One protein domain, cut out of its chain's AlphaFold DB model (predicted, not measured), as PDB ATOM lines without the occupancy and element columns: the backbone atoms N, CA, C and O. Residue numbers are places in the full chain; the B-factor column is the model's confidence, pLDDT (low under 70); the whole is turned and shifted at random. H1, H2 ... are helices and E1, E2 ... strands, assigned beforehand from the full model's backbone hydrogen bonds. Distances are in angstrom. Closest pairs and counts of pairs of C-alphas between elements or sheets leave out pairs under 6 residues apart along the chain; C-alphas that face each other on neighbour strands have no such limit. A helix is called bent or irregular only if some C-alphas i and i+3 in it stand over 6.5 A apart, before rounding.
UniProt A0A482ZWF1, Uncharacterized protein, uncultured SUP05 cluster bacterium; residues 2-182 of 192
ATOM      1  N   THR A   2      30.868  50.695 104.749       83.62
ATOM      2  CA  THR A   2      30.907  49.763 103.602       83.62
ATOM      3  C   THR A   2      31.934  50.135 102.525       83.62
ATOM      4  O   THR A   2      32.605  49.254 101.998       83.62
ATOM      5  N   GLU A   3      32.096  51.427 102.225       92.94
ATOM      6  CA  GLU A   3      33.057  51.877 101.207       92.94
ATOM      7  C   GLU A   3      34.513  51.682 101.646       92.94
ATOM      8  O   GLU A   3      35.336  51.211 100.869       92.94
ATOM      9  N   PHE A   4      34.812  51.929 102.925       92.69
ATOM     10  CA  PHE A   4      36.147  51.707 103.478       92.69
ATOM     11  C   PHE A   4      36.581  50.244 103.320       92.69
ATOM     12  O   PHE A   4      37.673  49.972 102.831       92.69
ATOM     13  N   PHE A   5      35.713  49.287 103.662       94.00
ATOM     14  CA  PHE A   5      36.032  47.865 103.502       94.00
ATOM     15  C   PHE A   5      36.222  47.469 102.039       94.00
ATOM     16  O   PHE A   5      37.150  46.724 101.724       94.00
ATOM     17  N   LYS A   6      35.390  47.994 101.132       94.81
ATOM     18  CA  LYS A   6      35.555  47.755  99.695       94.81
ATOM     19  C   LYS A   6      36.919  48.233  99.205       94.81
ATOM     20  O   LYS A   6      37.617  47.463  98.547       94.81
ATOM     21  N   GLN A   7      37.301  49.457  99.556       92.69
ATOM     22  CA  GLN A   7      38.519  50.085  99.048       92.69
ATOM     23  C   GLN A   7      39.795  49.579  99.714       92.69
ATOM     24  O   GLN A   7      40.785  49.394  99.017       92.69
ATOM     25  N   ASN A   8      39.763  49.310 101.021       93.50
ATOM     26  CA  ASN A   8      40.979  49.103 101.816       93.50
ATOM     27  C   ASN A   8      41.136  47.678 102.359       93.50
ATOM     28  O   ASN A   8      42.172  47.350 102.928       93.50
ATOM     29  N   ILE A   9      40.138  46.809 102.162       93.94
ATOM     30  CA  ILE A   9      40.227  45.385 102.517       93.94
ATOM     31  C   ILE A   9      39.986  44.513 101.285       93.94
ATOM     32  O   ILE A   9      40.873  43.769 100.871       93.94
ATOM     33  N   TYR A  10      38.802  44.604 100.675       94.38
ATOM     34  CA  TYR A  10      38.399  43.687  99.606       94.38
ATOM     35  C   TYR A  10      39.190  43.905  98.322       94.38
ATOM     36  O   TYR A  10      39.734  42.948  97.776       94.38
ATOM     37  N   ARG A  11      39.311  45.153  97.856       94.25
ATOM     38  CA  ARG A  11      40.093  45.470  96.657       94.25
ATOM     39  C   ARG A  11      41.574  45.070  96.816       94.25
ATOM     40  O   ARG A  11      42.046  44.328  95.952       94.25
ATOM     41  N   PRO A  12      42.293  45.447  97.894       92.75
ATOM     42  CA  PRO A  12      43.666  45.006  98.129       92.75
ATOM     43  C   PRO A  12      43.818  43.487  98.170       92.75
ATOM     44  O   PRO A  12      44.685  42.931  97.494       92.75
ATOM     45  N   TYR A  13      42.927  42.797  98.888       93.50
ATOM     46  CA  TYR A  13      42.902  41.335  98.932       93.50
ATOM     47  C   TYR A  13      42.756  40.721  97.534       93.50
ATOM     48  O   TYR A  13      43.523  39.828  97.164       93.50
ATOM     49  N   SER A  14      41.799  41.207  96.737       92.69
ATOM     50  CA  SER A  14      41.562  40.723  95.375       92.69
ATOM     51  C   SER A  14      42.770  40.941  94.467       92.69
ATOM     52  O   SER A  14      43.110  40.045  93.692       92.69
ATOM     53  N   ILE A  15      43.439  42.092  94.578       91.62
ATOM     54  CA  ILE A  15      44.662  42.393  93.828       91.62
ATOM     55  C   ILE A  15      45.763  41.400  94.207       91.62
ATOM     56  O   ILE A  15      46.257  40.694  93.331       91.62
ATOM     57  N   ILE A  16      46.088  41.278  95.498       90.31
ATOM     58  CA  ILE A  16      47.135  40.376  96.005       90.31
ATOM     59  C   ILE A  16      46.889  38.926  95.573       90.31
ATOM     60  O   ILE A  16      47.813  38.229  95.146       90.31
ATOM     61  N   LYS A  17      45.634  38.471  95.668       89.06
ATOM     62  CA  LYS A  17      45.235  37.116  95.278       89.06
ATOM     63  C   LYS A  17      45.405  36.881  93.778       89.06
ATOM     64  O   LYS A  17      45.883  35.824  93.388       89.06
ATOM     65  N   ARG A  18      45.021  37.846  92.938       91.06
ATOM     66  CA  ARG A  18      45.106  37.726  91.473       91.06
ATOM     67  C   ARG A  18      46.546  37.803  90.964       91.06
ATOM     68  O   ARG A  18      46.863  37.178  89.957       91.06
ATOM     69  N   THR A  19      47.406  38.575  91.620       88.06
ATOM     70  CA  THR A  19      48.782  38.824  91.164       88.06
ATOM     71  C   THR A  19      49.789  37.805  91.693       88.06
ATOM     72  O   THR A  19      50.932  37.789  91.238       88.06
ATOM     73  N   ASN A  20      49.386  36.947  92.642       85.75
ATOM     74  CA  ASN A  20      50.257  35.993  93.338       85.75
ATOM     75  C   ASN A  20      51.506  36.652  93.951       85.75
ATOM     76  O   ASN A  20      52.551  36.021  94.104       85.75
ATOM     77  N   ILE A  21      51.403  37.927  94.330       85.94
ATOM     78  CA  ILE A  21      52.551  38.744  94.739       85.94
ATOM     79  C   ILE A  21      53.268  38.172  95.960       85.94
ATOM     80  O   ILE A  21      54.493  38.116  95.999       85.94
ATOM     81  N   LEU A  22      52.512  37.622  96.914       84.56
ATOM     82  CA  LEU A  22      53.078  37.029  98.122       84.56
ATOM     83  C   LEU A  22      53.910  35.776  97.835       84.56
ATOM     84  O   LEU A  22      54.800  35.473  98.619       84.56
ATOM     85  N   GLN A  23      53.662  35.065  96.731       84.06
ATOM     86  CA  GLN A  23      54.479  33.912  96.332       84.06
ATOM     87  C   GLN A  23      55.844  34.339  95.779       84.06
ATOM     88  O   GLN A  23      56.794  33.567  95.837       84.06
ATOM     89  N   ARG A  24      55.944  35.568  95.255       81.69
ATOM     90  CA  ARG A  24      57.169  36.124  94.659       81.69
ATOM     91  C   ARG A  24      58.085  36.790  95.690       81.69
ATOM     92  O   ARG A  24      59.256  37.016  95.409       81.69
ATOM     93  N   LEU A  25      57.559  37.123  96.868       79.19
ATOM     94  CA  LEU A  25      58.303  37.799  97.929       79.19
ATOM     95  C   LEU A  25      59.004  36.799  98.848       79.19
ATOM     96  O   LEU A  25      58.458  35.747  99.184       79.19
ATOM     97  N   ASN A  26      60.175  37.179  99.361       77.69
ATOM     98  CA  ASN A  26      60.787  36.455 100.466       77.69
ATOM     99  C   ASN A  26      59.931  36.630 101.736       77.69
ATOM    100  O   ASN A  26      59.811  37.721 102.301       77.69
ATOM    101  N   ASN A  27      59.322  35.536 102.192       79.19
ATOM    102  CA  ASN A  27      58.454  35.526 103.367       79.19
ATOM    103  C   ASN A  27      59.165  35.125 104.663       79.19
ATOM    104  O   ASN A  27      58.509  35.093 105.703       79.19
ATOM    105  N   GLN A  28      60.479  34.867 104.620       79.81
ATOM    106  CA  GLN A  28      61.285  34.481 105.786       79.81
ATOM    107  C   GLN A  28      60.671  33.276 106.524       79.81
ATOM    108  O   GLN A  28      60.460  33.306 107.728       79.81
ATOM    109  N   GLY A  29      60.249  32.251 105.773       81.88
ATOM    110  CA  GLY A  29      59.619  31.045 106.329       81.88
ATOM    111  C   GLY A  29      58.172  31.207 106.819       81.88
ATOM    112  O   GLY A  29      57.534  30.216 107.175       81.88
ATOM    113  N   ARG A  30      57.598  32.420 106.805       85.38
ATOM    114  CA  ARG A  30      56.207  32.644 107.231       85.38
ATOM    115  C   ARG A  30      55.200  32.101 106.221       85.38
ATOM    116  O   ARG A  30      55.357  32.245 105.008       85.38
ATOM    117  N   ARG A  31      54.093  31.555 106.736       91.00
ATOM    118  CA  ARG A  31      52.947  31.113 105.924       91.00
ATOM    119  C   ARG A  31      52.337  32.296 105.166       91.00
ATOM    120  O   ARG A  31      52.096  33.347 105.760       91.00
ATOM    121  N   LEU A  32      51.980  32.091 103.896       89.88
ATOM    122  CA  LEU A  32      51.389  33.130 103.034       89.88
ATOM    123  C   LEU A  32      50.147  33.790 103.648       89.88
ATOM    124  O   LEU A  32      49.992  35.002 103.558       89.88
ATOM    125  N   ALA A  33      49.290  33.016 104.317       90.50
ATOM    126  CA  ALA A  33      48.104  33.551 104.986       90.50
ATOM    127  C   ALA A  33      48.455  34.500 106.147       90.50
ATOM    128  O   ALA A  33      47.818  35.535 106.308       90.50
ATOM    129  N   SER A  34      49.495  34.181 106.926       90.38
ATOM    130  CA  SER A  34      49.979  35.033 108.024       90.38
ATOM    131  C   SER A  34      50.578  36.335 107.492       90.38
ATOM    132  O   SER A  34      50.323  37.413 108.032       90.38
ATOM    133  N   VAL A  35      51.322  36.240 106.390       89.31
ATOM    134  CA  VAL A  35      51.856  37.392 105.663       89.31
ATOM    135  C   VAL A  35      50.732  38.288 105.144       89.31
ATOM    136  O   VAL A  35      50.747  39.486 105.414       89.31
ATOM    137  N   LEU A  36      49.759  37.706 104.437       91.31
ATOM    138  CA  LEU A  36      48.601  38.418 103.902       91.31
ATOM    139  C   LEU A  36      47.847  39.139 105.015       91.31
ATOM    140  O   LEU A  36      47.570  40.326 104.897       91.31
ATOM    141  N   PHE A  37      47.538  38.417 106.093       92.25
ATOM    142  CA  PHE A  37      46.823  38.962 107.237       92.25
ATOM    143  C   PHE A  37      47.572  40.140 107.858       92.25
ATOM    144  O   PHE A  37      46.988  41.201 108.048       92.25
ATOM    145  N   SER A  38      48.870  39.977 108.128       89.44
ATOM    146  CA  SER A  38      49.681  41.021 108.765       89.44
ATOM    147  C   SER A  38      49.790  42.266 107.886       89.44
ATOM    148  O   SER A  38      49.622  43.374 108.386       89.44
ATOM    149  N   TRP A  39      50.034  42.077 106.586       89.56
ATOM    150  CA  TRP A  39      50.163  43.173 105.630       89.56
ATOM    151  C   TRP A  39      48.834  43.911 105.441       89.56
ATOM    152  O   TRP A  39      48.772  45.116 105.646       89.56
ATOM    153  N   LEU A  40      47.747  43.185 105.147       92.25
ATOM    154  CA  LEU A  40      46.431  43.784 104.904       92.25
ATOM    155  C   LEU A  40      45.910  44.521 106.136       92.25
ATOM    156  O   LEU A  40      45.289  45.574 106.018       92.25
ATOM    157  N   ARG A  41      46.178  43.975 107.325       93.06
ATOM    158  CA  ARG A  41      45.839  44.617 108.589       93.06
ATOM    159  C   ARG A  41      46.627  45.913 108.781       93.06
ATOM    160  O   ARG A  41      46.012  46.915 109.113       93.06
ATOM    161  N   GLY A  42      47.942  45.912 108.547       92.25
ATOM    162  CA  GLY A  42      48.761  47.130 108.616       92.25
ATOM    163  C   GLY A  42      48.289  48.202 107.631       92.25
ATOM    164  O   GLY A  42      47.993  49.321 108.046       92.25
ATOM    165  N   TYR A  43      48.101  47.814 106.366       92.31
ATOM    166  CA  TYR A  43      47.577  48.673 105.304       92.31
ATOM    167  C   TYR A  43      46.239  49.308 105.693       92.31
ATOM    168  O   TYR A  43      46.099  50.526 105.691       92.31
ATOM    169  N   ALA A  44      45.258  48.498 106.107       94.31
ATOM    170  CA  ALA A  44      43.943  49.005 106.484       94.31
ATOM    171  C   ALA A  44      44.012  50.000 107.653       94.31
ATOM    172  O   ALA A  44      43.272  50.980 107.658       94.31
ATOM    173  N   ILE A  45      44.894  49.789 108.633       94.94
ATOM    174  CA  ILE A  45      45.068  50.738 109.737       94.94
ATOM    175  C   ILE A  45      45.673  52.056 109.245       94.94
ATOM    176  O   ILE A  45      45.148  53.114 109.594       94.94
ATOM    177  N   ALA A  46      46.693  52.019 108.386       94.50
ATOM    178  CA  ALA A  46      47.240  53.234 107.785       94.50
ATOM    179  C   ALA A  46      46.168  54.020 107.008       94.50
ATOM    180  O   ALA A  46      45.987  55.216 107.248       94.50
ATOM    181  N   GLU A  47      45.370  53.348 106.171       94.38
ATOM    182  CA  GLU A  47      44.254  53.980 105.453       94.38
ATOM    183  C   GLU A  47      43.204  54.578 106.399       94.38
ATOM    184  O   GLU A  47      42.679  55.663 106.149       94.38
ATOM    185  N   TYR A  48      42.887  53.879 107.492       95.69
ATOM    186  CA  TYR A  48      41.886  54.326 108.459       95.69
ATOM    187  C   TYR A  48      42.303  55.610 109.183       95.69
ATOM    188  O   TYR A  48      41.473  56.494 109.391       95.69
ATOM    189  N   PHE A  49      43.583  55.725 109.549       97.00
ATOM    190  CA  PHE A  49      44.101  56.864 110.312       97.00
ATOM    191  C   PHE A  49      44.641  58.008 109.452       97.00
ATOM    192  O   PHE A  49      44.816  59.111 109.970       97.00
ATOM    193  N   THR A  50      44.820  57.816 108.143       96.31
ATOM    194  CA  THR A  50      45.283  58.883 107.236       96.31
ATOM    195  C   THR A  50      44.458  60.186 107.346       96.31
ATOM    196  O   THR A  50      45.059  61.261 107.444       96.31
ATOM    197  N   PRO A  51      43.107  60.164 107.437       96.62
ATOM    198  CA  PRO A  51      42.320  61.379 107.683       96.62
ATOM    199  C   PRO A  51      42.630  62.072 109.019       96.62
ATOM    200  O   PRO A  51      42.536  63.296 109.113       96.62
ATOM    201  N   SER A  52      43.001  61.313 110.051       97.31
ATOM    202  CA  SER A  52      43.436  61.863 111.339       97.31
ATOM    203  C   SER A  52      44.796  62.543 111.214       97.31
ATOM    204  O   SER A  52      44.977  63.615 111.780       97.31
ATOM    205  N   PHE A  53      45.717  61.991 110.418       97.19
ATOM    206  CA  PHE A  53      47.016  62.619 110.151       97.19
ATOM    207  C   PHE A  53      46.862  63.940 109.396       97.19
ATOM    208  O   PHE A  53      47.481  64.931 109.771       97.19
ATOM    209  N   SER A  54      45.977  63.997 108.396       97.38
ATOM    210  CA  SER A  54      45.641  65.247 107.696       97.38
ATOM    211  C   SER A  54      45.226  66.354 108.671       97.38
ATOM    212  O   SER A  54      45.758  67.463 108.612       97.38
ATOM    213  N   LYS A  55      44.338  66.037 109.621       97.25
ATOM    214  CA  LYS A  55      43.904  66.983 110.660       97.25
ATOM    215  C   LYS A  55      45.033  67.343 111.624       97.25
ATOM    216  O   LYS A  55      45.238  68.521 111.886       97.25
ATOM    217  N   LEU A  56      45.769  66.345 112.116       96.81
ATOM    218  CA  LEU A  56      46.847  66.516 113.092       96.81
ATOM    219  C   LEU A  56      47.959  67.435 112.571       96.81
ATOM    220  O   LEU A  56      48.371  68.368 113.254       96.81
ATOM    221  N   PHE A  57      48.426  67.200 111.344       96.06
ATOM    222  CA  PHE A  57      49.485  68.007 110.738       96.06
ATOM    223  C   PHE A  57      48.969  69.309 110.111       96.06
ATOM    224  O   PHE A  57      49.779  70.145 109.697       96.06
ATOM    225  N   ASN A  58      47.645  69.503 110.083       95.62
ATOM    226  CA  ASN A  58      46.961  70.594 109.399       95.62
ATOM    227  C   ASN A  58      47.375  70.692 107.917       95.62
ATOM    228  O   ASN A  58      47.803  71.742 107.438       95.62
ATOM    229  N   VAL A  59      47.293  69.564 107.207       96.81
ATOM    230  CA  VAL A  59      47.588  69.453 105.771       96.81
ATOM    231  C   VAL A  59      46.378  68.878 105.029       96.81
ATOM    232  O   VAL A  59      45.686  68.016 105.581       96.81
ATOM    233  N   PRO A  60      46.087  69.305 103.787       96.81
ATOM    234  CA  PRO A  60      45.000  68.719 103.007       96.81
ATOM    235  C   PRO A  60      45.167  67.204 102.821       96.81
ATOM    236  O   PRO A  60      46.260  66.722 102.543       96.81
ATOM    237  N   LEU A  61      44.081  66.432 102.918       96.38
ATOM    238  CA  LEU A  61      44.144  64.969 102.774       96.38
ATOM    239  C   LEU A  61      44.753  64.547 101.427       96.38
ATOM    240  O   LEU A  61      45.552  63.620 101.363       96.38
ATOM    241  N   GLN A  62      44.414  65.266 100.357       95.44
ATOM    242  CA  GLN A  62      44.922  65.025  99.009       95.44
ATOM    243  C   GLN A  62      46.413  65.348  98.825       95.44
ATOM    244  O   GLN A  62      46.984  64.946  97.816       95.44
ATOM    245  N   SER A  63      47.042  66.079  99.754       95.31
ATOM    246  CA  SER A  63      48.487  66.340  99.712       95.31
ATOM    247  C   SER A  63      49.304  65.294 100.472       95.31
ATOM    248  O   SER A  63      50.524  65.413 100.516       95.31
ATOM    249  N   ILE A  64      48.659  64.298 101.092       96.56
ATOM    250  CA  ILE A  64      49.352  63.158 101.695       96.56
ATOM    251  C   ILE A  64      49.659  62.151 100.590       96.56
ATOM    252  O   ILE A  64      48.753  61.571  99.989       96.56
ATOM    253  N   ILE A  65      50.944  61.945 100.322       93.81
ATOM    254  CA  ILE A  65      51.423  61.077  99.249       93.81
ATOM    255  C   ILE A  65      51.797  59.726  99.850       93.81
ATOM    256  O   ILE A  65      52.559  59.668 100.810       93.81
ATOM    257  N   LYS A  66      51.298  58.631  99.272       90.94
ATOM    258  CA  LYS A  66      51.777  57.286  99.610       90.94
ATOM    259  C   LYS A  66      53.086  57.046  98.885       90.94
ATOM    260  O   LYS A  66      53.134  57.110  97.658       90.94
ATOM    261  N   ILE A  67      54.139  56.808  99.649       89.00
ATOM    262  CA  ILE A  67      55.480  56.599  99.111       89.00
ATOM    263  C   ILE A  67      56.011  55.196  99.404       89.00
ATOM    264  O   ILE A  67      57.043  54.850  98.836       89.00
ATOM    265  N   GLY A  68      55.322  54.385 100.212       81.50
ATOM    266  CA  GLY A  68      55.684  52.987 100.451       81.50
ATOM    267  C   GLY A  68      55.771  52.189  99.147       81.50
ATOM    268  O   GLY A  68      54.876  52.244  98.302       81.50
ATOM    269  N   ASP A  69      56.865  51.445  98.961       75.50
ATOM    270  CA  ASP A  69      57.066  50.649  97.738       75.50
ATOM    271  C   ASP A  69      56.210  49.364  97.729       75.50
ATOM    272  O   ASP A  69      56.298  48.567  96.799       75.50
ATOM    273  N   ASP A  70      55.383  49.146  98.751       68.31
ATOM    274  CA  ASP A  70      54.380  48.088  98.826       68.31
ATOM    275  C   ASP A  70      52.964  48.587  98.485       68.31
ATOM    276  O   ASP A  70      51.976  47.905  98.748       68.31
ATOM    277  N   ASP A  71      52.832  49.745  97.835       73.25
ATOM    278  CA  ASP A  71      51.547  50.169  97.288       73.25
ATOM    279  C   ASP A  71      51.087  49.253  96.133       73.25
ATOM    280  O   ASP A  71      51.844  48.825  95.259       73.25
ATOM    281  N   LEU A  72      49.787  48.966  96.105       80.06
ATOM    282  CA  LEU A  72      49.142  48.118  95.106       80.06
ATOM    283  C   LEU A  72      48.822  48.856  93.797       80.06
ATOM    284  O   LEU A  72      48.228  48.262  92.893       80.06
ATOM    285  N   THR A  73      49.193  50.133  93.677       73.94
ATOM    286  CA  THR A  73      49.057  50.914  92.437       73.94
ATOM    287  C   THR A  73      49.994  50.427  91.333       73.94
ATOM    288  O   THR A  73      49.607  50.460  90.165       73.94
ATOM    289  N   ASN A  74      51.178  49.906  91.682       77.94
ATOM    290  CA  ASN A  74      52.122  49.318  90.735       77.94
ATOM    291  C   ASN A  74      52.639  47.953  91.219       77.94
ATOM    292  O   ASN A  74      53.612  47.842  91.960       77.94
ATOM    293  N   ILE A  75      52.007  46.890  90.723       80.12
ATOM    294  CA  ILE A  75      52.315  45.498  91.084       80.12
ATOM    295  C   ILE A  75      53.726  45.066  90.676       80.12
ATOM    296  O   ILE A  75      54.306  44.206  91.334       80.12
ATOM    297  N   GLU A  76      54.279  45.633  89.606       73.56
ATOM    298  CA  GLU A  76      55.628  45.291  89.136       73.56
ATOM    299  C   GLU A  76      56.711  45.927  90.013       73.56
ATOM    300  O   GLU A  76      57.763  45.326  90.240       73.56
ATOM    301  N   ALA A  77      56.433  47.120  90.540       74.69
ATOM    302  CA  ALA A  77      57.311  47.824  91.466       74.69
ATOM    303  C   ALA A  77      57.133  47.385  92.928       74.69
ATOM    304  O   ALA A  77      58.005  47.690  93.740       74.69
ATOM    305  N   PHE A  78      56.056  46.653  93.250       82.00
ATOM    306  CA  PHE A  78      55.750  46.221  94.611       82.00
ATOM    307  C   PHE A  78      56.922  45.466  95.236       82.00
ATOM    308  O   PHE A  78      57.315  44.375  94.798       82.00
ATOM    309  N   ARG A  79      57.452  46.016  96.321       77.69
ATOM    310  CA  ARG A  79      58.517  45.418  97.118       77.69
ATOM    311  C   ARG A  79      58.259  45.721  98.578       77.69
ATOM    312  O   ARG A  79      57.808  46.799  98.935       77.69
ATOM    313  N   ARG A  80      58.632  44.782  99.450       69.88
ATOM    314  CA  ARG A  80      58.793  45.138 100.860       69.88
ATOM    315  C   ARG A  80      60.008  46.033 100.964       69.88
ATOM    316  O   ARG A  80      61.128  45.565 100.768       69.88
ATOM    317  N   SER A  81      59.748  47.295 101.242       71.62
ATOM    318  CA  SER A  81      60.760  48.316 101.393       71.62
ATOM    319  C   SER A  81      60.715  48.857 102.816       71.62
ATOM    320  O   SER A  81      59.649  48.882 103.430       71.62
ATOM    321  N   PRO A  82      61.865  49.244 103.370       66.94
ATOM    322  CA  PRO A  82      61.941  50.000 104.618       66.94
ATOM    323  C   PRO A  82      61.546  51.480 104.468       66.94
ATOM    324  O   PRO A  82      61.557  52.220 105.449       66.94
ATOM    325  N   LYS A  83      61.210  51.920 103.251       83.12
ATOM    326  CA  LYS A  83      60.697  53.259 102.974       83.12
ATOM    327  C   LYS A  83      59.401  53.516 103.746       83.12
ATOM    328  O   LYS A  83      58.542  52.643 103.801       83.12
ATOM    329  N   ALA A  84      59.281  54.733 104.273       86.12
ATOM    330  CA  ALA A  84      58.096  55.189 104.991       86.12
ATOM    331  C   ALA A  84      56.813  55.038 104.163       86.12
ATOM    332  O   ALA A  84      56.858  55.077 102.932       86.12
ATOM    333  N   ASP A  85      55.674  54.920 104.841       90.06
ATOM    334  CA  ASP A  85      54.374  54.737 104.192       90.06
ATOM    335  C   ASP A  85      53.903  56.012 103.484       90.06
ATOM    336  O   ASP A  85      53.449  55.967 102.335       90.06
ATOM    337  N   LEU A  86      54.021  57.160 104.161       94.94
ATOM    338  CA  LEU A  86      53.450  58.431 103.722       94.94
ATOM    339  C   LEU A  86      54.487  59.558 103.699       94.94
ATOM    340  O   LEU A  86      55.470  59.562 104.441       94.94
ATOM    341  N   GLU A  87      54.218  60.562 102.877       96.06
ATOM    342  CA  GLU A  87      54.961  61.813 102.800       96.06
ATOM    343  C   GLU A  87      53.984  62.991 102.811       96.06
ATOM    344  O   GLU A  87      52.949  62.969 102.139       96.06
ATOM    345  N   ILE A  88      54.307  64.015 103.598       96.81
ATOM    346  CA  ILE A  88      53.559  65.269 103.675       96.81
ATOM    347  C   ILE A  88      54.506  66.455 103.505       96.81
ATOM    348  O   ILE A  88      55.692  66.378 103.836       96.81
ATOM    349  N   THR A  89      53.968  67.581 103.048       95.44
ATOM    350  CA  THR A  89      54.674  68.866 103.057       95.44
ATOM    351  C   THR A  89      54.010  69.798 104.057       95.44
ATOM    352  O   THR A  89      52.819  70.088 103.945       95.44
ATOM    353  N   LYS A  90      54.785  70.296 105.019       90.38
ATOM    354  CA  LYS A  90      54.340  71.268 106.019       90.38
ATOM    355  C   LYS A  90      55.358  72.397 106.093       90.38
ATOM    356  O   LYS A  90      56.548  72.134 106.181       90.38
ATOM    357  N   ASN A  91      54.903  73.649 106.021       89.81
ATOM    358  CA  ASN A  91      55.768  74.836 106.114       89.81
ATOM    359  C   ASN A  91      56.976  74.819 105.146       89.81
ATOM    360  O   ASN A  91      58.050  75.315 105.468       89.81
ATOM    361  N   GLY A  92      56.814  74.226 103.956       89.50
ATOM    362  CA  GLY A  92      57.892  74.071 102.968       89.50
ATOM    363  C   GLY A  92      58.874  72.926 103.250       89.50
ATOM    364  O   GLY A  92      59.790  72.711 102.460       89.50
ATOM    365  N   GLN A  93      58.677  72.168 104.329       92.38
ATOM    366  CA  GLN A  93      59.473  71.000 104.682       92.38
ATOM    367  C   GLN A  93      58.743  69.702 104.325       92.38
ATOM    368  O   GLN A  93      57.562  69.522 104.630       92.38
ATOM    369  N   THR A  94      59.473  68.776 103.706       95.19
ATOM    370  CA  THR A  94      59.016  67.401 103.498       95.19
ATOM    371  C   THR A  94      59.229  66.583 104.767       95.19
ATOM    372  O   THR A  94      60.330  66.548 105.325       95.19
ATOM    373  N   ILE A  95      58.172  65.905 105.203       96.19
ATOM    374  CA  ILE A  95      58.152  65.039 106.378       96.19
ATOM    375  C   ILE A  95      57.625  63.678 105.940       96.19
ATOM    376  O   ILE A  95      56.590  63.582 105.279       96.19
ATOM    377  N   ARG A  96      58.327  62.617 106.329       96.69
ATOM    378  CA  ARG A  96      57.890  61.238 106.120       96.69
ATOM    379  C   ARG A  96      57.204  60.701 107.363       96.69
ATOM    380  O   ARG A  96      57.623  60.984 108.484       96.69
ATOM    381  N   ILE A  97      56.158  59.918 107.157       97.00
ATOM    382  CA  ILE A  97      55.394  59.281 108.222       97.00
ATOM    383  C   ILE A  97      55.453  57.775 107.997       97.00
ATOM    384  O   ILE A  97      54.970  57.264 106.988       97.00
ATOM    385  N   GLU A  98      56.050  57.088 108.959       95.31
ATOM    386  CA  GLU A  98      55.990  55.640 109.114       95.31
ATOM    387  C   GLU A  98      54.779  55.316 109.992       95.31
ATOM    388  O   GLU A  98      54.650  55.849 111.096       95.31
ATOM    389  N   VAL A  99      53.886  54.451 109.529       95.69
ATOM    390  CA  VAL A  99      52.702  54.042 110.280       95.69
ATOM    391  C   VAL A  99      52.908  52.629 110.794       95.69
ATOM    392  O   VAL A  99      52.901  51.651 110.050       95.69
ATOM    393  N   GLN A 100      53.026  52.499 112.112       94.69
ATOM    394  CA  GLN A 100      53.109  51.202 112.761       94.69
ATOM    395  C   GLN A 100      51.811  50.897 113.506       94.69
ATOM    396  O   GLN A 100      51.198  51.774 114.104       94.69
ATOM    397  N   SER A 101      51.377  49.638 113.480       94.38
ATOM    398  CA  SER A 101      50.210  49.186 114.237       94.38
ATOM    399  C   SER A 101      50.582  48.071 115.217       94.38
ATOM    400  O   SER A 101      51.133  47.035 114.835       94.38
ATOM    401  N   GLY A 102      50.295  48.307 116.496       93.38
ATOM    402  CA  GLY A 102      50.446  47.364 117.602       93.38
ATOM    403  C   GLY A 102      49.136  46.629 117.885       93.38
ATOM    404  O   GLY A 102      48.060  47.218 117.838       93.38
ATOM    405  N   PHE A 103      49.218  45.324 118.166       92.06
ATOM    406  CA  PHE A 103      48.038  44.461 118.378       92.06
ATOM    407  C   PHE A 103      48.131  43.571 119.621       92.06
ATOM    408  O   PHE A 103      47.243  42.757 119.856       92.06
ATOM    409  N   GLN A 104      49.230  43.662 120.369       90.50
ATOM    410  CA  GLN A 104      49.544  42.762 121.485       90.50
ATOM    411  C   GLN A 104      50.084  43.515 122.710       90.50
ATOM    412  O   GLN A 104      50.555  42.880 123.645       90.50
ATOM    413  N   GLY A 105      50.085  44.853 122.687       85.19
ATOM    414  CA  GLY A 105      50.682  45.678 123.740       85.19
ATOM    415  C   GLY A 105      52.217  45.669 123.778       85.19
ATOM    416  O   GLY A 105      52.797  46.241 124.692       85.19
ATOM    417  N   ILE A 106      52.881  45.040 122.798       89.19
ATOM    418  CA  ILE A 106      54.331  45.148 122.594       89.19
ATOM    419  C   ILE A 106      54.584  46.264 121.582       89.19
ATOM    420  O   ILE A 106      54.160  46.177 120.425       89.19
ATOM    421  N   ASN A 107      55.278  47.302 122.038       94.62
ATOM    422  CA  ASN A 107      55.436  48.561 121.325       94.62
ATOM    423  C   ASN A 107      56.919  48.794 121.025       94.62
ATOM    424  O   ASN A 107      57.616  49.480 121.764       94.62
ATOM    425  N   ASP A 108      57.394  48.172 119.948       94.88
ATOM    426  CA  ASP A 108      58.803  48.166 119.554       94.88
ATOM    427  C   ASP A 108      58.963  48.606 118.093       94.88
ATOM    428  O   ASP A 108      58.214  48.156 117.224       94.88
ATOM    429  N   ILE A 109      59.988  49.402 117.795       95.06
ATOM    430  CA  ILE A 109      60.384  49.780 116.430       95.06
ATOM    431  C   ILE A 109      61.670  49.038 116.085       95.06
ATOM    432  O   ILE A 109      62.633  49.061 116.843       95.06
ATOM    433  N   LYS A 110      61.733  48.365 114.934       92.06
ATOM    434  CA  LYS A 110      62.943  47.614 114.563       92.06
ATOM    435  C   LYS A 110      64.146  48.541 114.409       92.06
ATOM    436  O   LYS A 110      64.059  49.533 113.689       92.06
ATOM    437  N   GLU A 111      65.289  48.179 114.992       93.81
ATOM    438  CA  GLU A 111      66.472  49.050 114.994       93.81
ATOM    439  C   GLU A 111      66.946  49.414 113.578       93.81
ATOM    440  O   GLU A 111      67.285  50.567 113.321       93.81
ATOM    441  N   HIS A 112      66.928  48.468 112.633       89.62
ATOM    442  CA  HIS A 112      67.358  48.752 111.259       89.62
ATOM    443  C   HIS A 112      66.516  49.844 110.585       89.62
ATOM    444  O   HIS A 112      67.061  50.599 109.786       89.62
ATOM    445  N   LYS A 113      65.228  49.985 110.945       91.50
ATOM    446  CA  LYS A 113      64.389  51.084 110.447       91.50
ATOM    447  C   LYS A 113      64.870  52.428 110.985       91.50
ATOM    448  O   LYS A 113      64.982  53.388 110.231       91.50
ATOM    449  N   VAL A 114      65.209  52.487 112.274       95.12
ATOM    450  CA  VAL A 114      65.753  53.702 112.903       95.12
ATOM    451  C   VAL A 114      67.086  54.093 112.262       95.12
ATOM    452  O   VAL A 114      67.288  55.253 111.904       95.12
ATOM    453  N   ARG A 115      67.991  53.124 112.068       92.88
ATOM    454  CA  ARG A 115      69.296  53.349 111.423       92.88
ATOM    455  C   ARG A 115      69.143  53.902 110.009       92.88
ATOM    456  O   ARG A 115      69.761  54.912 109.685       92.88
ATOM    457  N   GLU A 116      68.284  53.294 109.201       92.19
ATOM    458  CA  GLU A 116      68.058  53.736 107.828       92.19
ATOM    459  C   GLU A 116      67.480  55.149 107.752       92.19
ATOM    460  O   GLU A 116      67.961  55.982 106.981       92.19
ATOM    461  N   VAL A 117      66.494  55.458 108.594       94.50
ATOM    462  CA  VAL A 117      65.932  56.808 108.672       94.50
ATOM    463  C   VAL A 117      67.009  57.841 109.003       94.50
ATOM    464  O   VAL A 117      67.043  58.911 108.393       94.50
ATOM    465  N   ARG A 118      67.916  57.532 109.933       93.69
ATOM    466  CA  ARG A 118      69.023  58.433 110.282       93.69
ATOM    467  C   ARG A 118      69.954  58.674 109.098       93.69
ATOM    468  O   ARG A 118      70.326  59.821 108.849       93.69
ATOM    469  N   GLU A 119      70.294  57.639 108.332       92.56
ATOM    470  CA  GLU A 119      71.097  57.787 107.112       92.56
ATOM    471  C   GLU A 119      70.390  58.652 106.059       92.56
ATOM    472  O   GLU A 119      71.008  59.527 105.439       92.56
ATOM    473  N   VAL A 120      69.085  58.445 105.865       91.81
ATOM    474  CA  VAL A 120      68.263  59.261 104.962       91.81
ATOM    475  C   VAL A 120      68.242  60.715 105.424       91.81
ATOM    476  O   VAL A 120      68.440  61.616 104.603       91.81
ATOM    477  N   TYR A 121      68.058  60.967 106.720       94.88
ATOM    478  CA  TYR A 121      68.065  62.314 107.283       94.88
ATOM    479  C   TYR A 121      69.426  62.998 107.107       94.88
ATOM    480  O   TYR A 121      69.485  64.161 106.711       94.88
ATOM    481  N   GLN A 122      70.540  62.288 107.311       94.38
ATOM    482  CA  GLN A 122      71.877  62.845 107.087       94.38
ATOM    483  C   GLN A 122      72.066  63.337 105.646       94.38
ATOM    484  O   GLN A 122      72.611  64.428 105.457       94.38
ATOM    485  N   LYS A 123      71.565  62.573 104.666       93.94
ATOM    486  CA  LYS A 123      71.680  62.858 103.226       93.94
ATOM    487  C   LYS A 123      70.705  63.928 102.733       93.94
ATOM    488  O   LYS A 123      71.075  64.754 101.909       93.94
ATOM    489  N   THR A 124      69.461  63.898 103.206       93.19
ATOM    490  CA  THR A 124      68.348  64.658 102.601       93.19
ATOM    491  C   THR A 124      67.748  65.722 103.513       93.19
ATOM    492  O   THR A 124      66.943  66.522 103.054       93.19
ATOM    493  N   LYS A 125      68.082  65.706 104.810       93.75
ATOM    494  CA  LYS A 125      67.426  66.501 105.866       93.75
ATOM    495  C   LYS A 125      65.908  66.278 105.976       93.75
ATOM    496  O   LYS A 125      65.221  67.051 106.639       93.75
ATOM    497  N   THR A 126      65.392  65.195 105.389       94.44
ATOM    498  CA  THR A 126      63.981  64.805 105.487       94.44
ATOM    499  C   THR A 126      63.725  64.148 106.838       94.44
ATOM    500  O   THR A 126      64.320  63.113 107.148       94.44
ATOM    501  N   ARG A 127      62.854  64.756 107.647       95.75
ATOM    502  CA  ARG A 127      62.447  64.221 108.954       95.75
ATOM    503  C   ARG A 127      61.519  63.029 108.763       95.75
ATOM    504  O   ARG A 127      60.738  63.012 107.812       95.75
ATOM    505  N   THR A 128      61.592  62.053 109.661       96.94
ATOM    506  CA  THR A 128      60.690  60.896 109.647       96.94
ATOM    507  C   THR A 128      60.114  60.651 111.035       96.94
ATOM    508  O   THR A 128      60.848  60.480 112.010       96.94
ATOM    509  N   ILE A 129      58.789  60.596 111.112       97.50
ATOM    510  CA  ILE A 129      58.046  60.331 112.344       97.50
ATOM    511  C   ILE A 129      57.405  58.954 112.227       97.50
ATOM    512  O   ILE A 129      56.708  58.678 111.254       97.50
ATOM    513  N   CYS A 130      57.612  58.097 113.223       97.62
ATOM    514  CA  CYS A 130      56.801  56.904 113.409       97.62
ATOM    515  C   CYS A 130      55.563  57.265 114.222       97.62
ATOM    516  O   CYS A 130      55.678  57.742 115.354       97.62
ATOM    517  N   ILE A 131      54.388  57.026 113.648       98.12
ATOM    518  CA  ILE A 131      53.116  57.058 114.361       98.12
ATOM    519  C   ILE A 131      52.747  55.610 114.662       98.12
ATOM    520  O   ILE A 131      52.273  54.876 113.792       98.12
ATOM    521  N   HIS A 132      53.000  55.191 115.901       97.81
ATOM    522  CA  HIS A 132      52.722  53.838 116.365       97.81
ATOM    523  C   HIS A 132      51.363  53.781 117.055       97.81
ATOM    524  O   HIS A 132      51.173  54.335 118.135       97.81
ATOM    525  N   ILE A 133      50.416  53.094 116.431       97.94
ATOM    526  CA  ILE A 133      49.028  52.967 116.868       97.94
ATOM    527  C   ILE A 133      48.870  51.632 117.594       97.94
ATOM    528  O   ILE A 133      48.711  50.584 116.966       97.94
ATOM    529  N   ASP A 134      48.913  51.655 118.922       97.19
ATOM    530  CA  ASP A 134      48.681  50.484 119.762       97.19
ATOM    531  C   ASP A 134      47.174  50.260 119.937       97.19
ATOM    532  O   ASP A 134      46.527  50.789 120.845       97.19
ATOM    533  N   LEU A 135      46.601  49.455 119.041       96.12
ATOM    534  CA  LEU A 135      45.177  49.115 119.040       96.12
ATOM    535  C   LEU A 135      44.787  48.185 120.188       96.12
ATOM    536  O   LEU A 135      43.599  48.042 120.460       96.12
ATOM    537  N   TYR A 136      45.758  47.545 120.842       95.31
ATOM    538  CA  TYR A 136      45.487  46.699 122.000       95.31
ATOM    539  C   TYR A 136      45.134  47.549 123.223       95.31
ATOM    540  O   TYR A 136      44.153  47.264 123.903       95.31
ATOM    541  N   ASN A 137      45.888  48.628 123.453       95.19
ATOM    542  CA  ASN A 137      45.690  49.521 124.598       95.19
ATOM    543  C   ASN A 137      44.959  50.832 124.254       95.19
ATOM    544  O   ASN A 137      44.666  51.625 125.146       95.19
ATOM    545  N   GLY A 138      44.663  51.086 122.977       96.56
ATOM    546  CA  GLY A 138      43.943  52.283 122.540       96.56
ATOM    547  C   GLY A 138      44.758  53.573 122.652       96.56
ATOM    548  O   GLY A 138      44.191  54.637 122.901       96.56
ATOM    549  N   GLN A 139      46.075  53.489 122.471       97.25
ATOM    550  CA  GLN A 139      47.013  54.607 122.604       97.25
ATOM    551  C   GLN A 139      47.892  54.743 121.359       97.25
ATOM    552  O   GLN A 139      48.114  53.778 120.628       97.25
ATOM    553  N   VAL A 140      48.393  55.947 121.108       98.31
ATOM    554  CA  VAL A 140      49.205  56.280 119.939       98.31
ATOM    555  C   VAL A 140      50.464  56.998 120.387       98.31
ATOM    556  O   VAL A 140      50.399  58.003 121.102       98.31
ATOM    557  N   ALA A 141      51.601  56.463 119.953       98.19
ATOM    558  CA  ALA A 141      52.905  57.057 120.152       98.19
ATOM    559  C   ALA A 141      53.381  57.808 118.912       98.19
ATOM    560  O   ALA A 141      53.148  57.376 117.781       98.19
ATOM    561  N   PHE A 142      54.087  58.909 119.148       98.25
ATOM    562  CA  PHE A 142      54.727  59.717 118.116       98.25
ATOM    563  C   PHE A 142      56.223  59.725 118.384       98.25
ATOM    564  O   PHE A 142      56.668  60.242 119.404       98.25
ATOM    565  N   VAL A 143      57.003  59.118 117.493       97.75
ATOM    566  CA  VAL A 143      58.443  58.932 117.692       97.75
ATOM    567  C   VAL A 143      59.194  59.552 116.526       97.75
ATOM    568  O   VAL A 143      59.074  59.093 115.391       97.75
ATOM    569  N   GLN A 144      60.001  60.577 116.789       96.88
ATOM    570  CA  GLN A 144      60.870  61.158 115.770       96.88
ATOM    571  C   GLN A 144      62.098  60.273 115.547       96.88
ATOM    572  O   GLN A 144      63.090  60.346 116.272       96.88
ATOM    573  N   LEU A 145      62.019  59.418 114.530       96.62
ATOM    574  CA  LEU A 145      62.987  58.351 114.288       96.62
ATOM    575  C   LEU A 145      64.392  58.883 113.993       96.62
ATOM    576  O   LEU A 145      65.381  58.316 114.453       96.62
ATOM    577  N   ASP A 146      64.490  59.991 113.259       95.44
ATOM    578  CA  ASP A 146      65.774  60.598 112.902       95.44
ATOM    579  C   ASP A 146      66.493  61.283 114.081       95.44
ATOM    580  O   ASP A 146      67.692  61.558 113.985       95.44
ATOM    581  N   ALA A 147      65.795  61.517 115.198       95.44
ATOM    582  CA  ALA A 147      66.355  62.118 116.410       95.44
ATOM    583  C   ALA A 147      66.882  61.082 117.425       95.44
ATOM    584  O   ALA A 147      67.571  61.460 118.377       95.44
ATOM    585  N   ILE A 148      66.598  59.790 117.227       95.50
ATOM    586  CA  ILE A 148      67.072  58.713 118.107       95.50
ATOM    587  C   ILE A 148      68.599  58.572 117.977       95.50
ATOM    588  O   ILE A 148      69.152  58.525 116.875       95.50
ATOM    589  N   LYS A 149      69.305  58.501 119.109       93.75
ATOM    590  CA  LYS A 149      70.773  58.353 119.157       93.75
ATOM    591  C   LYS A 149      71.182  56.886 119.023       93.75
ATOM    592  O   LYS A 149      70.452  56.016 119.456       93.75
ATOM    593  N   GLU A 150      72.371  56.585 118.493       90.56
ATOM    594  CA  GLU A 150      72.842  55.185 118.338       90.56
ATOM    595  C   GLU A 150      72.951  54.417 119.647       90.56
ATOM    596  O   GLU A 150      72.725  53.215 119.680       90.56
ATOM    597  N   ASN A 151      73.311  55.121 120.713       91.50
ATOM    598  CA  ASN A 151      73.480  54.574 122.048       91.50
ATOM    599  C   ASN A 151      72.268  54.863 122.945       91.50
ATOM    600  O   ASN A 151      72.426  54.960 124.163       91.50
ATOM    601  N   ASP A 152      71.086  55.070 122.357       95.25
ATOM    602  CA  ASP A 152      69.860  55.285 123.121       95.25
ATOM    603  C   ASP A 152      69.571  54.081 124.027       95.25
ATOM    604  O   ASP A 152      69.646  52.928 123.602       95.25
ATOM    605  N   MET A 153      69.243  54.352 125.291       92.31
ATOM    606  CA  MET A 153      69.026  53.311 126.300       92.31
ATOM    607  C   MET A 153      67.788  52.456 126.004       92.31
ATOM    608  O   MET A 153      67.660  51.360 126.544       92.31
ATOM    609  N   ASN A 154      66.887  52.940 125.145       95.12
ATOM    610  CA  ASN A 154      65.696  52.210 124.733       95.12
ATOM    611  C   ASN A 154      65.980  51.140 123.669       95.12
ATOM    612  O   ASN A 154      65.077  50.368 123.334       95.12
ATOM    613  N   PHE A 155      67.205  51.055 123.135       96.12
ATOM    614  CA  PHE A 155      67.596  49.916 122.313       96.12
ATOM    615  C   PHE A 155      67.768  48.663 123.173       96.12
ATOM    616  O   PHE A 155      68.642  48.581 124.035       96.12
ATOM    617  N   VAL A 156      66.920  47.668 122.917       94.25
ATOM    618  CA  VAL A 156      66.867  46.409 123.660       94.25
ATOM    619  C   VAL A 156      66.828  45.216 122.715       94.25
ATOM    620  O   VAL A 156      66.224  45.249 121.642       94.25
ATOM    621  N   THR A 157      67.426  44.110 123.145       93.69
ATOM    622  CA  THR A 157      67.353  42.836 122.424       93.69
ATOM    623  C   THR A 157      66.105  42.066 122.847       93.69
ATOM    624  O   THR A 157      65.959  41.693 124.013       93.69
ATOM    625  N   ARG A 158      65.205  41.766 121.904       89.00
ATOM    626  CA  ARG A 158      63.991  40.978 122.169       89.00
ATOM    627  C   ARG A 158      64.191  39.525 121.753       89.00
ATOM    628  O   ARG A 158      64.174  39.193 120.570       89.00
ATOM    629  N   GLN A 159      64.276  38.622 122.730       85.25
ATOM    630  CA  GLN A 159      64.344  37.172 122.468       85.25
ATOM    631  C   GLN A 159      63.107  36.651 121.721       85.25
ATOM    632  O   GLN A 159      63.218  35.818 120.827       85.25
ATOM    633  N   GLN A 160      61.930  37.214 122.017       79.88
ATOM    634  CA  GLN A 160      60.673  36.895 121.328       79.88
ATOM    635  C   GLN A 160      60.681  37.283 119.836       79.88
ATOM    636  O   GLN A 160      59.837  36.812 119.080       79.88
ATOM    637  N   MET A 161      61.634  38.119 119.404       76.88
ATOM    638  CA  MET A 161      61.835  38.524 118.011       76.88
ATOM    639  C   MET A 161      63.121  37.919 117.440       76.88
ATOM    640  O   MET A 161      63.872  38.605 116.753       76.88
ATOM    641  N   GLU A 162      63.402  36.652 117.752       80.19
ATOM    642  CA  GLU A 162      64.592  35.930 117.266       80.19
ATOM    643  C   GLU A 162      65.913  36.617 117.668       80.19
ATOM    644  O   GLU A 162      66.907  36.559 116.947       80.19
ATOM    645  N   GLY A 163      65.921  37.318 118.809       83.62
ATOM    646  CA  GLY A 163      67.083  38.081 119.269       83.62
ATOM    647  C   GLY A 163      67.340  39.365 118.475       83.62
ATOM    648  O   GLY A 163      68.438  39.909 118.548       83.62
ATOM    649  N   GLN A 164      66.356  39.865 117.717       87.62
ATOM    650  CA  GLN A 164      66.469  41.159 117.046       87.62
ATOM    651  C   GLN A 164      66.547  42.297 118.066       87.62
ATOM    652  O   GLN A 164      65.845  42.307 119.083       87.62
ATOM    653  N   SER A 165      67.396  43.270 117.752       93.19
ATOM    654  CA  SER A 165      67.458  44.535 118.468       93.19
ATOM    655  C   SER A 165      66.380  45.490 117.955       93.19
ATOM    656  O   SER A 165      66.113  45.600 116.747       93.19
ATOM    657  N   VAL A 166      65.713  46.143 118.897       94.75
ATOM    658  CA  VAL A 166      64.585  47.041 118.662       94.75
ATOM    659  C   VAL A 166      64.686  48.245 119.580       94.75
ATOM    660  O   VAL A 166      65.265  48.177 120.657       94.75
ATOM    661  N   PHE A 167      64.082  49.343 119.162       96.62
ATOM    662  CA  PHE A 167      63.804  50.485 120.007       96.62
ATOM    663  C   PHE A 167      62.481  50.248 120.744       96.62
ATOM    664  O   PHE A 167      61.424  50.209 120.110       96.62
ATOM    665  N   SER A 168      62.536  50.065 122.061       96.62
ATOM    666  CA  SER A 168      61.350  49.965 122.914       96.62
ATOM    667  C   SER A 168      60.719  51.345 123.060       96.62
ATOM    668  O   SER A 168      61.356  52.266 123.565       96.62
ATOM    669  N   ILE A 169      59.468  51.505 122.634       96.88
ATOM    670  CA  ILE A 169      58.766  52.784 122.746       96.88
ATOM    671  C   ILE A 169      58.394  53.000 124.216       96.88
ATOM    672  O   ILE A 169      57.525  52.311 124.753       96.88
ATOM    673  N   ASP A 170      59.062  53.953 124.862       95.38
ATOM    674  CA  ASP A 170      58.755  54.367 126.231       95.38
ATOM    675  C   ASP A 170      57.351  54.994 126.347       95.38
ATOM    676  O   ASP A 170      56.829  55.590 125.399       95.38
ATOM    677  N   GLN A 171      56.739  54.896 127.533       94.94
ATOM    678  CA  GLN A 171      55.382  55.391 127.770       94.94
ATOM    679  C   GLN A 171      55.245  56.901 127.498       94.94
ATOM    680  O   GLN A 171      54.174  57.350 127.094       94.94
ATOM    681  N   ASN A 172      56.320  57.680 127.652       95.31
ATOM    682  CA  ASN A 172      56.302  59.122 127.408       95.31
ATOM    683  C   ASN A 172      56.074  59.494 125.936       95.31
ATOM    684  O   ASN A 172      55.656  60.617 125.662       95.31
ATOM    685  N   TYR A 173      56.292  58.572 124.989       97.06
ATOM    686  CA  TYR A 173      55.985  58.803 123.575       97.06
ATOM    687  C   TYR A 173      54.488  58.702 123.259       97.06
ATOM    688  O   TYR A 173      54.061  59.180 122.207       97.06
ATOM    689  N   PHE A 174      53.678  58.093 124.134       97.31
ATOM    690  CA  PHE A 174      52.238  57.911 123.931       97.31
ATOM    691  C   PHE A 174      51.463  59.177 124.300       97.31
ATOM    692  O   PHE A 174      51.005  59.344 125.429       97.31
ATOM    693  N   LYS A 175      51.312  60.071 123.320       97.81
ATOM    694  CA  LYS A 175      50.706  61.401 123.497       97.81
ATOM    695  C   LYS A 175      49.219  61.468 123.128       97.81
ATOM    696  O   LYS A 175      48.594  62.502 123.326       97.81
ATOM    697  N   TRP A 176      48.630  60.396 122.588       98.19
ATOM    698  CA  TRP A 176      47.210  60.377 122.216       98.19
ATOM    699  C   TRP A 176      46.529  59.070 122.611       98.19
ATOM    700  O   TRP A 176      47.050  57.987 122.354       98.19
ATOM    701  N   ARG A 177      45.335  59.157 123.203       97.88
ATOM    702  CA  ARG A 177      44.428  58.018 123.393       97.88
ATOM    703  C   ARG A 177      43.324  58.084 122.352       97.88
ATOM    704  O   ARG A 177      42.732  59.134 122.148       97.88
ATOM    705  N   LEU A 178      43.000  56.957 121.725       96.31
ATOM    706  CA  LEU A 178      42.113  56.906 120.555       96.31
ATOM    707  C   LEU A 178      40.682  57.411 120.801       96.31
ATOM    708  O   LEU A 178      39.984  57.723 119.839       96.31
ATOM    709  N   LEU A 179      40.242  57.454 122.061       96.25
ATOM    710  CA  LEU A 179      38.924  57.962 122.451       96.25
ATOM    711  C   LEU A 179      38.933  59.451 122.823       96.25
ATOM    712  O   LEU A 179      37.863  60.049 122.927       96.25
ATOM    713  N   ASP A 180      40.114  60.042 122.990       97.44
ATOM    714  CA  ASP A 180      40.271  61.462 123.271       97.44
ATOM    715  C   ASP A 180      40.280  62.259 121.959       97.44
ATOM    716  O   ASP A 180      40.501  61.725 120.861       97.44
ATOM    717  N   SER A 181      40.062  63.572 122.064       96.38
ATOM    718  CA  SER A 181      40.264  64.481 120.936       96.38
ATOM    719  C   SER A 181      41.686  64.362 120.388       96.38
ATOM    720  O   SER A 181      42.623  64.073 121.132       96.38
ATOM    721  N   LEU A 182      41.847  64.621 119.085       96.62
ATOM    722  CA  LEU A 182      43.177  64.689 118.482       96.62
ATOM    723  C   LEU A 182      44.061  65.666 119.275       96.62
ATOM    724  O   LEU A 182      43.578  66.749 119.623       96.62
TER     725      LEU A 182
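What this domain is: This is residues 2 to 182 of the 192 residues of an uncharacterized protein of uncultured SUP05 cluster bacterium (UniProt A0A482ZWF1). A strongly twisted sheet of five strands, curled like part of a barrel, stands between two helices: the long H3 on one face and H4 on the other. H1 and the short H2 pack on H3, away from the sheet, and a small second sheet, E3 E7 E6, is only grazed by H4, with its residues 111 to 114. The printed part has 181 residues, with four named helices and eight named strands in the order H1 H2 H3 E1 E2 E3 H4 E4 E5 E6 E7 E8; the class is mixed, helices and strands. The larger sheet runs E1 E2 E4 E5 E8, mixed; the smaller is antiparallel. The whole is compact, with a radius of gyration of the C-alphas of 16.5 A and spans of 44 by 41 by 37 A.

Where its parts are: Begin with the larger sheet: E1 is residues 86 to 90, E2 93 to 102, 28.4 A long, E4 127 to 134, 22.2 A, E5 139 to 144, 16.8 A, and E8 174 to 177. Find C-alpha 93 at (59.473, 71.000, 104.682), where E2 begins. H3, residues 32 to 57, spans 35.8 A and ends at C-alpha 57, (49.485, 68.007, 110.738); it is irregular, C-alphas 48 and 51 being 7.1 A apart, with a kink of 45 degrees near residue 51. H4 is residues 111 to 124, 20.0 A. H1, residues 2 to 19, runs 24.4 A from C-alpha 2 at (30.907, 49.763, 103.602), and H2 is residues 21 to 24. Look for the smaller sheet at E3, 108 to 110, E6, 155 to 158, and E7, 164 to 168.

How they stand to each other: E2 and E4 are parallel, with N 98 and O 129 2.9 A apart, within hydrogen-bond range. E1 and E2 form a hairpin, N 88 to O 95 2.9 A, as do E4 and E5, N 132 to O 141 2.9 A. E8 is antiparallel to E5, N 140 to O 176 2.7 A. H3 is over E2 at a height of 6.8 A, slantwise at 45 degrees on the local plane; C-alphas 46 and 99 are closest, 6.1 A. On the opposite face H4 runs along E4, at 11 degrees on the local plane and a height of 10.0 A; C-alphas 121 and 127 are closest, 6.2 A. H4 only grazes the smaller sheet, with residues 111 to 114. There E7 is antiparallel to E3, N 109 to O 167 2.8 A, and makes a hairpin with E6, N 156 to O 166 2.8 A. H1 touches H3 with residues 8 to 13 alone, opposite ways at a steep tilt of 40 degrees; C-alphas 8 and 44 are closest, 5.5 A. H2 touches residues 32 to 36 of H3, C-alphas 22 and 32 being closest, 6.5 A. Every O i to N i+4 pair is within range in H4, 11 of 14 in H1 and 20 of 22 in H3; H2 is too short for one.

The domain as a whole: The C-alphas of Thr 2 and Asn 151 are the farthest apart, 46.6 A. The printed part has no cut. The long link is H3 to E1, residues 58 to 85, of which 65 to 66 pair antiparallel with residues 86 to 87 of E1. The mean pLDDT of the printed part is 91.4; look for values under 70 at residues 70, 80 and 82.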